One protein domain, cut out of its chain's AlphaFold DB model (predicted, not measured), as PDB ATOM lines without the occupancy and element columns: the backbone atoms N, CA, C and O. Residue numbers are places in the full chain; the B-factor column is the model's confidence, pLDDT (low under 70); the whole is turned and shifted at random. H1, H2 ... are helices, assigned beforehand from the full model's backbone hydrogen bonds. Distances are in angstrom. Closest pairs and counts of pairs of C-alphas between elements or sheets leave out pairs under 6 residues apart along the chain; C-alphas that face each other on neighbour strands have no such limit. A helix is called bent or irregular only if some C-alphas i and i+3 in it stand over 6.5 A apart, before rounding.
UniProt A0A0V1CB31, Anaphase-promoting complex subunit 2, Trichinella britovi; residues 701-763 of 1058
ATOM      1  N   GLU A 701      50.191  37.526 -14.080       51.06
ATOM      2  CA  GLU A 701      49.773  38.108 -15.361       51.06
ATOM      3  C   GLU A 701      49.859  37.050 -16.477       51.06
ATOM      4  O   GLU A 701      48.958  36.985 -17.313       51.06
ATOM      5  N   ASP A 702      50.839  36.139 -16.420       52.53
ATOM      6  CA  ASP A 702      50.945  34.994 -17.330       52.53
ATOM      7  C   ASP A 702      49.802  33.996 -17.134       52.53
ATOM      8  O   ASP A 702      49.211  33.567 -18.120       52.53
ATOM      9  N   ALA A 703      49.383  33.709 -15.894       55.47
ATOM     10  CA  ALA A 703      48.204  32.876 -15.640       55.47
ATOM     11  C   ALA A 703      46.898  33.522 -16.147       55.47
ATOM     12  O   ALA A 703      46.006  32.830 -16.645       55.47
ATOM     13  N   ILE A 704      46.770  34.854 -16.054       59.84
ATOM     14  CA  ILE A 704      45.630  35.593 -16.624       59.84
ATOM     15  C   ILE A 704      45.684  35.562 -18.156       59.84
ATOM     16  O   ILE A 704      44.652  35.348 -18.793       59.84
ATOM     17  N   ASN A 705      46.858  35.744 -18.758       66.88
ATOM     18  CA  ASN A 705      47.041  35.678 -20.208       66.88
ATOM     19  C   ASN A 705      46.781  34.261 -20.741       66.88
ATOM     20  O   ASN A 705      46.070  34.100 -21.731       66.88
ATOM     21  N   GLU A 706      47.253  33.227 -20.046       69.75
ATOM     22  CA  GLU A 706      46.964  31.818 -20.329       69.75
ATOM     23  C   GLU A 706      45.459  31.527 -20.212       69.75
ATOM     24  O   GLU A 706      44.866  30.861 -21.066       69.75
ATOM     25  N   TYR A 707      44.785  32.110 -19.216       73.19
ATOM     26  CA  TYR A 707      43.335  32.020 -19.081       73.19
ATOM     27  C   TYR A 707      42.584  32.722 -20.224       73.19
ATOM     28  O   TYR A 707      41.620  32.160 -20.749       73.19
ATOM     29  N   ILE A 708      43.024  33.917 -20.634       74.81
ATOM     30  CA  ILE A 708      42.479  34.663 -21.783       74.81
ATOM     31  C   ILE A 708      42.636  33.841 -23.067       74.81
ATOM     32  O   ILE A 708      41.689  33.757 -23.847       74.81
ATOM     33  N   LEU A 709      43.776  33.175 -23.260       74.56
ATOM     34  CA  LEU A 709      43.985  32.247 -24.373       74.56
ATOM     35  C   LEU A 709      43.045  31.035 -24.286       74.56
ATOM     36  O   LEU A 709      42.500  30.610 -25.300       74.56
ATOM     37  N   SER A 710      42.748  30.532 -23.084       76.19
ATOM     38  CA  SER A 710      41.771  29.445 -22.907       76.19
ATOM     39  C   SER A 710      40.336  29.821 -23.318       76.19
ATOM     40  O   SER A 710      39.527  28.935 -23.584       76.19
ATOM     41  N   LEU A 711      39.999  31.118 -23.408       76.31
ATOM     42  CA  LEU A 711      38.691  31.576 -23.903       76.31
ATOM     43  C   LEU A 711      38.542  31.440 -25.429       76.31
ATOM     44  O   LEU A 711      37.425  31.552 -25.942       76.31
ATOM     45  N   GLU A 712      39.632  31.158 -26.147       78.31
ATOM     46  CA  GLU A 712      39.641  30.939 -27.597       78.31
ATOM     47  C   GLU A 712      38.799  29.729 -28.021       78.31
ATOM     48  O   GLU A 712      38.162  29.762 -29.075       78.31
ATOM     49  N   GLU A 713      38.683  28.718 -27.156       79.88
ATOM     50  CA  GLU A 713      37.814  27.549 -27.350       79.88
ATOM     51  C   GLU A 713      36.344  27.947 -27.587       79.88
ATOM     52  O   GLU A 713      35.634  27.342 -28.390       79.88
ATOM     53  N   TYR A 714      35.893  29.029 -26.948       80.88
ATOM     54  CA  TYR A 714      34.515  29.515 -27.040       80.88
ATOM     55  C   TYR A 714      34.310  30.552 -28.156       80.88
ATOM     56  O   TYR A 714      33.183  31.006 -28.381       80.88
ATOM     57  N   TRP A 715      35.366  30.929 -28.888       83.88
ATOM     58  CA  TRP A 715      35.300  31.932 -29.953       83.88
ATOM     59  C   TRP A 715      34.297  31.617 -31.074       83.88
ATOM     60  O   TRP A 715      33.595  32.542 -31.492       83.88
ATOM     61  N   PRO A 716      34.152  30.367 -31.566       78.88
ATOM     62  CA  PRO A 716      33.151  30.046 -32.587       78.88
ATOM     63  C   PRO A 716      31.725  30.374 -32.122       78.88
ATOM     64  O   PRO A 716      30.932  30.944 -32.875       78.88
ATOM     65  N   THR A 717      31.427  30.102 -30.851       78.56
ATOM     66  CA  THR A 717      30.136  30.395 -30.220       78.56
ATOM     67  C   THR A 717      29.917  31.898 -30.062       78.56
ATOM     68  O   THR A 717      28.851  32.403 -30.413       78.56
ATOM     69  N   MET A 718      30.940  32.634 -29.610       78.12
ATOM     70  CA  MET A 718      30.882  34.097 -29.502       78.12
ATOM     71  C   MET A 718      30.692  34.764 -30.869       78.12
ATOM     72  O   MET A 718      29.906  35.699 -30.999       78.12
ATOM     73  N   ARG A 719      31.349  34.252 -31.918       76.56
ATOM     74  CA  ARG A 719      31.182  34.728 -33.300       76.56
ATOM     75  C   ARG A 719      29.734  34.587 -33.775       76.56
ATOM     76  O   ARG A 719      29.210  35.498 -34.409       76.56
ATOM     77  N   GLY A 720      29.070  33.494 -33.400       73.31
ATOM     78  CA  GLY A 720      27.642  33.298 -33.648       73.31
ATOM     79  C   GLY A 720      26.743  34.315 -32.934       73.31
ATOM     80  O   GLY A 720      25.670  34.634 -33.439       73.31
ATOM     81  N   TRP A 721      27.163  34.875 -31.795       82.38
ATOM     82  CA  TRP A 721      26.427  35.956 -31.128       82.38
ATOM     83  C   TRP A 721      26.533  37.273 -31.886       82.38
ATOM     84  O   TRP A 721      25.513  37.922 -32.085       82.38
ATOM     85  N   PHE A 722      27.723  37.630 -32.371       71.06
ATOM     86  CA  PHE A 722      27.913  38.837 -33.186       71.06
ATOM     87  C   PHE A 722      27.150  38.790 -34.519       71.06
ATOM     88  O   PHE A 722      26.825  39.831 -35.071       71.06
ATOM     89  N   GLN A 723      26.837  37.596 -35.032       71.88
ATOM     90  CA  GLN A 723      25.991  37.431 -36.221       71.88
ATOM     91  C   GLN A 723      24.487  37.524 -35.922       71.88
ATOM     92  O   GLN A 723      23.705  37.809 -36.823       71.88
ATOM     93  N   ARG A 724      24.069  37.246 -34.680       72.12
ATOM     94  CA  ARG A 724      22.653  37.220 -34.268       72.12
ATOM     95  C   ARG A 724      22.199  38.493 -33.559       72.12
ATOM     96  O   ARG A 724      21.008  38.782 -33.555       72.12
ATOM     97  N   PHE A 725      23.117  39.217 -32.924       67.81
ATOM     98  CA  PHE A 725      22.836  40.451 -32.199       67.81
ATOM     99  C   PHE A 725      23.516  41.628 -32.898       67.81
ATOM    100  O   PHE A 725      24.725  41.603 -33.097       67.81
ATOM    101  N   GLU A 726      22.750  42.681 -33.204       56.03
ATOM    102  CA  GLU A 726      23.266  43.920 -33.815       56.03
ATOM    103  C   GLU A 726      24.272  44.658 -32.912       56.03
ATOM    104  O   GLU A 726      25.153  45.357 -33.400       56.03
ATOM    105  N   SER A 727      24.173  44.488 -31.588       57.66
ATOM    106  CA  SER A 727      25.148  45.003 -30.623       57.66
ATOM    107  C   SER A 727      25.290  44.071 -29.418       57.66
ATOM    108  O   SER A 727      24.308  43.567 -28.860       57.66
ATOM    109  N   LEU A 728      26.536  43.834 -29.003       74.94
ATOM    110  CA  LEU A 728      26.869  43.007 -27.846       74.94
ATOM    111  C   LEU A 728      27.774  43.800 -26.902       74.94
ATOM    112  O   LEU A 728      28.935  44.055 -27.208       74.94
ATOM    113  N   THR A 729      27.245  44.178 -25.739       75.31
ATOM    114  CA  THR A 729      28.047  44.819 -24.694       75.31
ATOM    115  C   THR A 729      28.906  43.784 -23.956       75.31
ATOM    116  O   THR A 729      28.489  42.626 -23.824       75.31
ATOM    117  N   PRO A 730      30.078  44.172 -23.415       68.81
ATOM    118  CA  PRO A 730      30.939  43.263 -22.657       68.81
ATOM    119  C   PRO A 730      30.236  42.648 -21.441       68.81
ATOM    120  O   PRO A 730      30.463  41.485 -21.128       68.81
ATOM    121  N   ASP A 731      29.331  43.394 -20.803       74.12
ATOM    122  CA  ASP A 731      28.527  42.917 -19.671       74.12
ATOM    123  C   ASP A 731      27.557  41.802 -20.091       74.12
ATOM    124  O   ASP A 731      27.412  40.790 -19.402       74.12
ATOM    125  N   ARG A 732      26.920  41.949 -21.260       78.12
ATOM    126  CA  ARG A 732      26.002  40.944 -21.812       78.12
ATOM    127  C   ARG A 732      26.759  39.708 -22.288       78.12
ATOM    128  O   ARG A 732      26.335  38.591 -22.001       78.12
ATOM    129  N   ALA A 733      27.904  39.903 -22.940       79.00
ATOM    130  CA  ALA A 733      28.805  38.818 -23.315       79.00
ATOM    131  C   ALA A 733      29.314  38.054 -22.086       79.00
ATOM    132  O   ALA A 733      29.312  36.827 -22.094       79.00
ATOM    133  N   TYR A 734      29.679  38.760 -21.011       81.12
ATOM    134  CA  TYR A 734      30.071  38.159 -19.739       81.12
ATOM    135  C   TYR A 734      28.957  37.294 -19.145       81.12
ATOM    136  O   TYR A 734      29.216  36.150 -18.786       81.12
ATOM    137  N   LEU A 735      27.714  37.780 -19.089       79.56
ATOM    138  CA  LEU A 735      26.587  36.997 -18.568       79.56
ATOM    139  C   LEU A 735      26.312  35.743 -19.409       79.56
ATOM    140  O   LEU A 735      26.065  34.672 -18.858       79.56
ATOM    141  N   MET A 736      26.403  35.851 -20.735       80.12
ATOM    142  CA  MET A 736      26.230  34.715 -21.644       80.12
ATOM    143  C   MET A 736      27.383  33.707 -21.532       80.12
ATOM    144  O   MET A 736      27.148  32.499 -21.506       80.12
ATOM    145  N   LEU A 737      28.622  34.185 -21.397       78.12
ATOM    146  CA  LEU A 737      29.797  33.342 -21.168       78.12
ATOM    147  C   LEU A 737      29.765  32.682 -19.800       78.12
ATOM    148  O   LEU A 737      30.120  31.520 -19.693       78.12
ATOM    149  N   LYS A 738      29.273  33.364 -18.768       76.38
ATOM    150  CA  LYS A 738      29.126  32.798 -17.425       76.38
ATOM    151  C   LYS A 738      28.196  31.582 -17.409       76.38
ATOM    152  O   LYS A 738      28.417  30.651 -16.640       76.38
ATOM    153  N   ILE A 739      27.180  31.567 -18.274       76.44
ATOM    154  CA  ILE A 739      26.264  30.427 -18.426       76.44
ATOM    155  C   ILE A 739      26.952  29.249 -19.139       76.44
ATOM    156  O   ILE A 739      26.697  28.097 -18.790       76.44
ATOM    157  N   LEU A 740      27.831  29.524 -20.110       71.81
ATOM    158  CA  LEU A 740      28.570  28.502 -20.863       71.81
ATOM    159  C   LEU A 740      29.782  27.947 -20.100       71.81
ATOM    160  O   LEU A 740      30.024  26.745 -20.103       71.81
ATOM    161  N   VAL A 741      30.526  28.811 -19.412       68.88
ATOM    162  CA  VAL A 741      31.799  28.530 -18.730       68.88
ATOM    163  C   VAL A 741      31.536  28.129 -17.272       68.88
ATOM    164  O   VAL A 741      32.209  28.577 -16.352       68.88
ATOM    165  N   ARG A 742      30.529  27.274 -17.046       54.72
ATOM    166  CA  ARG A 742      29.914  26.926 -15.744       54.72
ATOM    167  C   ARG A 742      30.861  26.450 -14.612       54.72
ATOM    168  O   ARG A 742      30.366  26.117 -13.543       54.72
ATOM    169  N   GLN A 743      32.182  26.411 -14.812       49.44
ATOM    170  CA  GLN A 743      33.183  25.862 -13.885       49.44
ATOM    171  C   GLN A 743      34.502  26.662 -13.742       49.44
ATOM    172  O   GLN A 743      35.448  26.131 -13.166       49.44
ATOM    173  N   LYS A 744      34.633  27.908 -14.232       51.03
ATOM    174  CA  LYS A 744      35.878  28.692 -14.031       51.03
ATOM    175  C   LYS A 744      35.628  29.992 -13.253       51.03
ATOM    176  O   LYS A 744      34.995  30.916 -13.753       51.03
ATOM    177  N   GLU A 745      36.174  30.057 -12.037       52.75
ATOM    178  CA  GLU A 745      36.008  31.152 -11.059       52.75
ATOM    179  C   GLU A 745      36.628  32.496 -11.487       52.75
ATOM    180  O   GLU A 745      36.325  33.528 -10.895       52.75
ATOM    181  N   MET A 746      37.462  32.517 -12.534       56.66
ATOM    182  CA  MET A 746      38.186  33.718 -12.965       56.66
ATOM    183  C   MET A 746      37.463  34.578 -14.007       56.66
ATOM    184  O   MET A 746      37.996  35.606 -14.404       56.66
ATOM    185  N   LEU A 747      36.268  34.218 -14.486       67.75
ATOM    186  CA  LEU A 747      35.586  35.042 -15.489       67.75
ATOM    187  C   LEU A 747      35.061  36.350 -14.861       67.75
ATOM    188  O   LEU A 747      34.144  36.328 -14.045       67.75
ATOM    189  N   THR A 748      35.597  37.494 -15.290       73.31
ATOM    190  CA  THR A 748      35.094  38.839 -14.956       73.31
ATOM    191  C   THR A 748      34.779  39.631 -16.225       73.31
ATOM    192  O   THR A 748      35.261  39.308 -17.314       73.31
ATOM    193  N   VAL A 749      33.986  40.698 -16.093       70.62
ATOM    194  CA  VAL A 749      33.669  41.612 -17.205       70.62
ATOM    195  C   VAL A 749      34.944  42.175 -17.846       70.62
ATOM    196  O   VAL A 749      35.026  42.281 -19.069       70.62
ATOM    197  N   ASP A 750      35.956  42.502 -17.045       68.31
ATOM    198  CA  ASP A 750      37.194  43.110 -17.541       68.31
ATOM    199  C   ASP A 750      38.082  42.115 -18.300       68.31
ATOM    200  O   ASP A 750      38.729  42.496 -19.275       68.31
ATOM    201  N   ILE A 751      38.046  40.828 -17.941       75.50
ATOM    202  CA  ILE A 751      38.712  39.762 -18.707       75.50
ATOM    203  C   ILE A 751      38.034  39.566 -20.067       75.50
ATOM    204  O   ILE A 751      38.718  39.439 -21.079       75.50
ATOM    205  N   VAL A 752      36.697  39.624 -20.122       77.75
ATOM    206  CA  VAL A 752      35.945  39.574 -21.391       77.75
ATOM    207  C   VAL A 752      36.262  40.793 -22.268       77.75
ATOM    208  O   VAL A 752      36.462  40.643 -23.473       77.75
ATOM    209  N   LYS A 753      36.391  41.991 -21.677       75.94
ATOM    210  CA  LYS A 753      36.840  43.199 -22.394       75.94
ATOM    211  C   LYS A 753      38.254  43.044 -22.950       75.94
ATOM    212  O   LYS A 753      38.449  43.313 -24.132       75.94
ATOM    213  N   ARG A 754      39.215  42.588 -22.136       74.00
ATOM    214  CA  ARG A 754      40.600  42.340 -22.574       74.00
ATOM    215  C   ARG A 754      40.664  41.297 -23.688       74.00
ATOM    216  O   ARG A 754      41.358  41.512 -24.672       74.00
ATOM    217  N   TYR A 755      39.899  40.211 -23.584       79.69
ATOM    218  CA  TYR A 755      39.820  39.188 -24.628       79.69
ATOM    219  C   TYR A 755      39.261  39.745 -25.949       79.69
ATOM    220  O   TYR A 755      39.820  39.490 -27.016       79.69
ATOM    221  N   PHE A 756      38.198  40.556 -25.904       78.44
ATOM    222  CA  PHE A 756      37.678  41.211 -27.108       78.44
ATOM    223  C   PHE A 756      38.636  42.258 -27.678       78.44
ATOM    224  O   PHE A 756      38.775  42.320 -28.895       78.44
ATOM    225  N   GLN A 757      39.341  43.022 -26.841       71.31
ATOM    226  CA  GLN A 757      40.407  43.928 -27.285       71.31
ATOM    227  C   GLN A 757      41.536  43.159 -27.982       71.31
ATOM    228  O   GLN A 757      41.894  43.498 -29.106       71.31
ATOM    229  N   MET A 758      41.996  42.050 -27.398       74.31
ATOM    230  CA  MET A 758      42.983  41.162 -28.015       74.31
ATOM    231  C   MET A 758      42.499  40.630 -29.375       74.31
ATOM    232  O   MET A 758      43.260  40.614 -30.337       74.31
ATOM    233  N   LYS A 759      41.228  40.223 -29.507       72.00
ATOM    234  CA  LYS A 759      40.679  39.754 -30.794       72.00
ATOM    235  C   LYS A 759      40.478  40.874 -31.817       72.00
ATOM    236  O   LYS A 759      40.642  40.616 -33.010       72.00
ATOM    237  N   LEU A 760      40.175  42.094 -31.375       65.19
ATOM    238  CA  LEU A 760      40.144  43.289 -32.227       65.19
ATOM    239  C   LEU A 760      41.540  43.648 -32.757       65.19
ATOM    240  O   LEU A 760      41.656  44.135 -33.879       65.19
ATOM    241  N   GLU A 761      42.586  43.378 -31.976       63.47
ATOM    242  CA  GLU A 761      43.984  43.581 -32.368       63.47
ATOM    243  C   GLU A 761      44.517  42.445 -33.266       63.47
ATOM    244  O   GLU A 761      45.225  42.713 -34.236       63.47
ATOM    245  N   GLN A 762      44.147  41.186 -32.992       60.44
ATOM    246  CA  GLN A 762      44.610  39.994 -33.727       60.44
ATOM    247  C   GLN A 762      43.902  39.767 -35.073       60.44
ATOM    248  O   GLN A 762      44.495  39.209 -35.997       60.44
ATOM    249  N   VAL A 763      42.632  40.157 -35.211       48.62
ATOM    250  CA  VAL A 763      41.852  39.937 -36.435       48.62
ATOM    251  C   VAL A 763      41.665  41.266 -37.153       48.62
ATOM    252  O   VAL A 763      41.249  42.252 -36.556       48.62
TER     253      VAL A 763
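Overview. This is residues 701 to 763 of the 1058 residues of the protein "Anaphase-promoting complex subunit 2" of Trichinella britovi (UniProt A0A0V1CB31). A long helix, H1, bends sharply near its middle into a wide V of two arms, H1a and H1b, and two shorter helices, H2 and H3, lie on the open side of that V. H3 crosses H1a nearly at a right angle, and its first residues, 749 to 753, pack on H2, while H1b comes near H2. The printed part has 63 residues with three named helices, in the order H1, H2, H3, and no named strand; the class is all helix. It is compact, with a radius of gyration of the C-alphas of 11.2 A and spans of 33 by 27 by 18 A.

Along the chain. H1, residues 701 to 724, was assigned as one helix by its hydrogen bonds but is bent: C-alphas 713 and 716 are 7.4 A apart. Arm H1a, residues 701 to 713, is 20.0 A long and begins with C-alpha 701 at (49.773, 38.108, -15.361). Arm H1b, residues 716 to 724, is 12.8 A long. H2 holds residues 730 to 740, 15.1 A. H3 holds residues 749 to 762, 19.9 A, and ends with C-alpha 762 at (44.610, 39.994, -33.727).

Arrangement. H1a and H1b stand at a steep tilt of 66 degrees. H1a, with residues 708 to 711 alone, touches H3, with residues 751 to 755 alone; the closest C-alphas, of Ile 708 and Tyr 755, are 6.0 A apart, and the lines are about perpendicular at 73 degrees. H3 touches H2 with residues 749 to 753 alone; the closest C-alphas, of Tyr 734 and Val 749, are 5.6 A apart, and the lines are about perpendicular at 78 degrees. H1b and H2 are near each other, with 8 pairs of C-alphas within 10 A. H1a and H2 are apart, as are H1b and H3. Every O i to N i+4 pair is within hydrogen-bond range in H1b, H2 and H3, and 7 of 9 are in H1a.

Size, cuts and confidence. The C-alphas farthest apart, of Asp 702 and Glu 726, are 33.4 A apart. The printed part has no cut. The link from H1 to H2 is tight and that from H2 to H3 is short. The mean pLDDT of the printed part is 70.5; 22 residues are under 70, among them 701 to 706, 741 to 747 and 760 to 763.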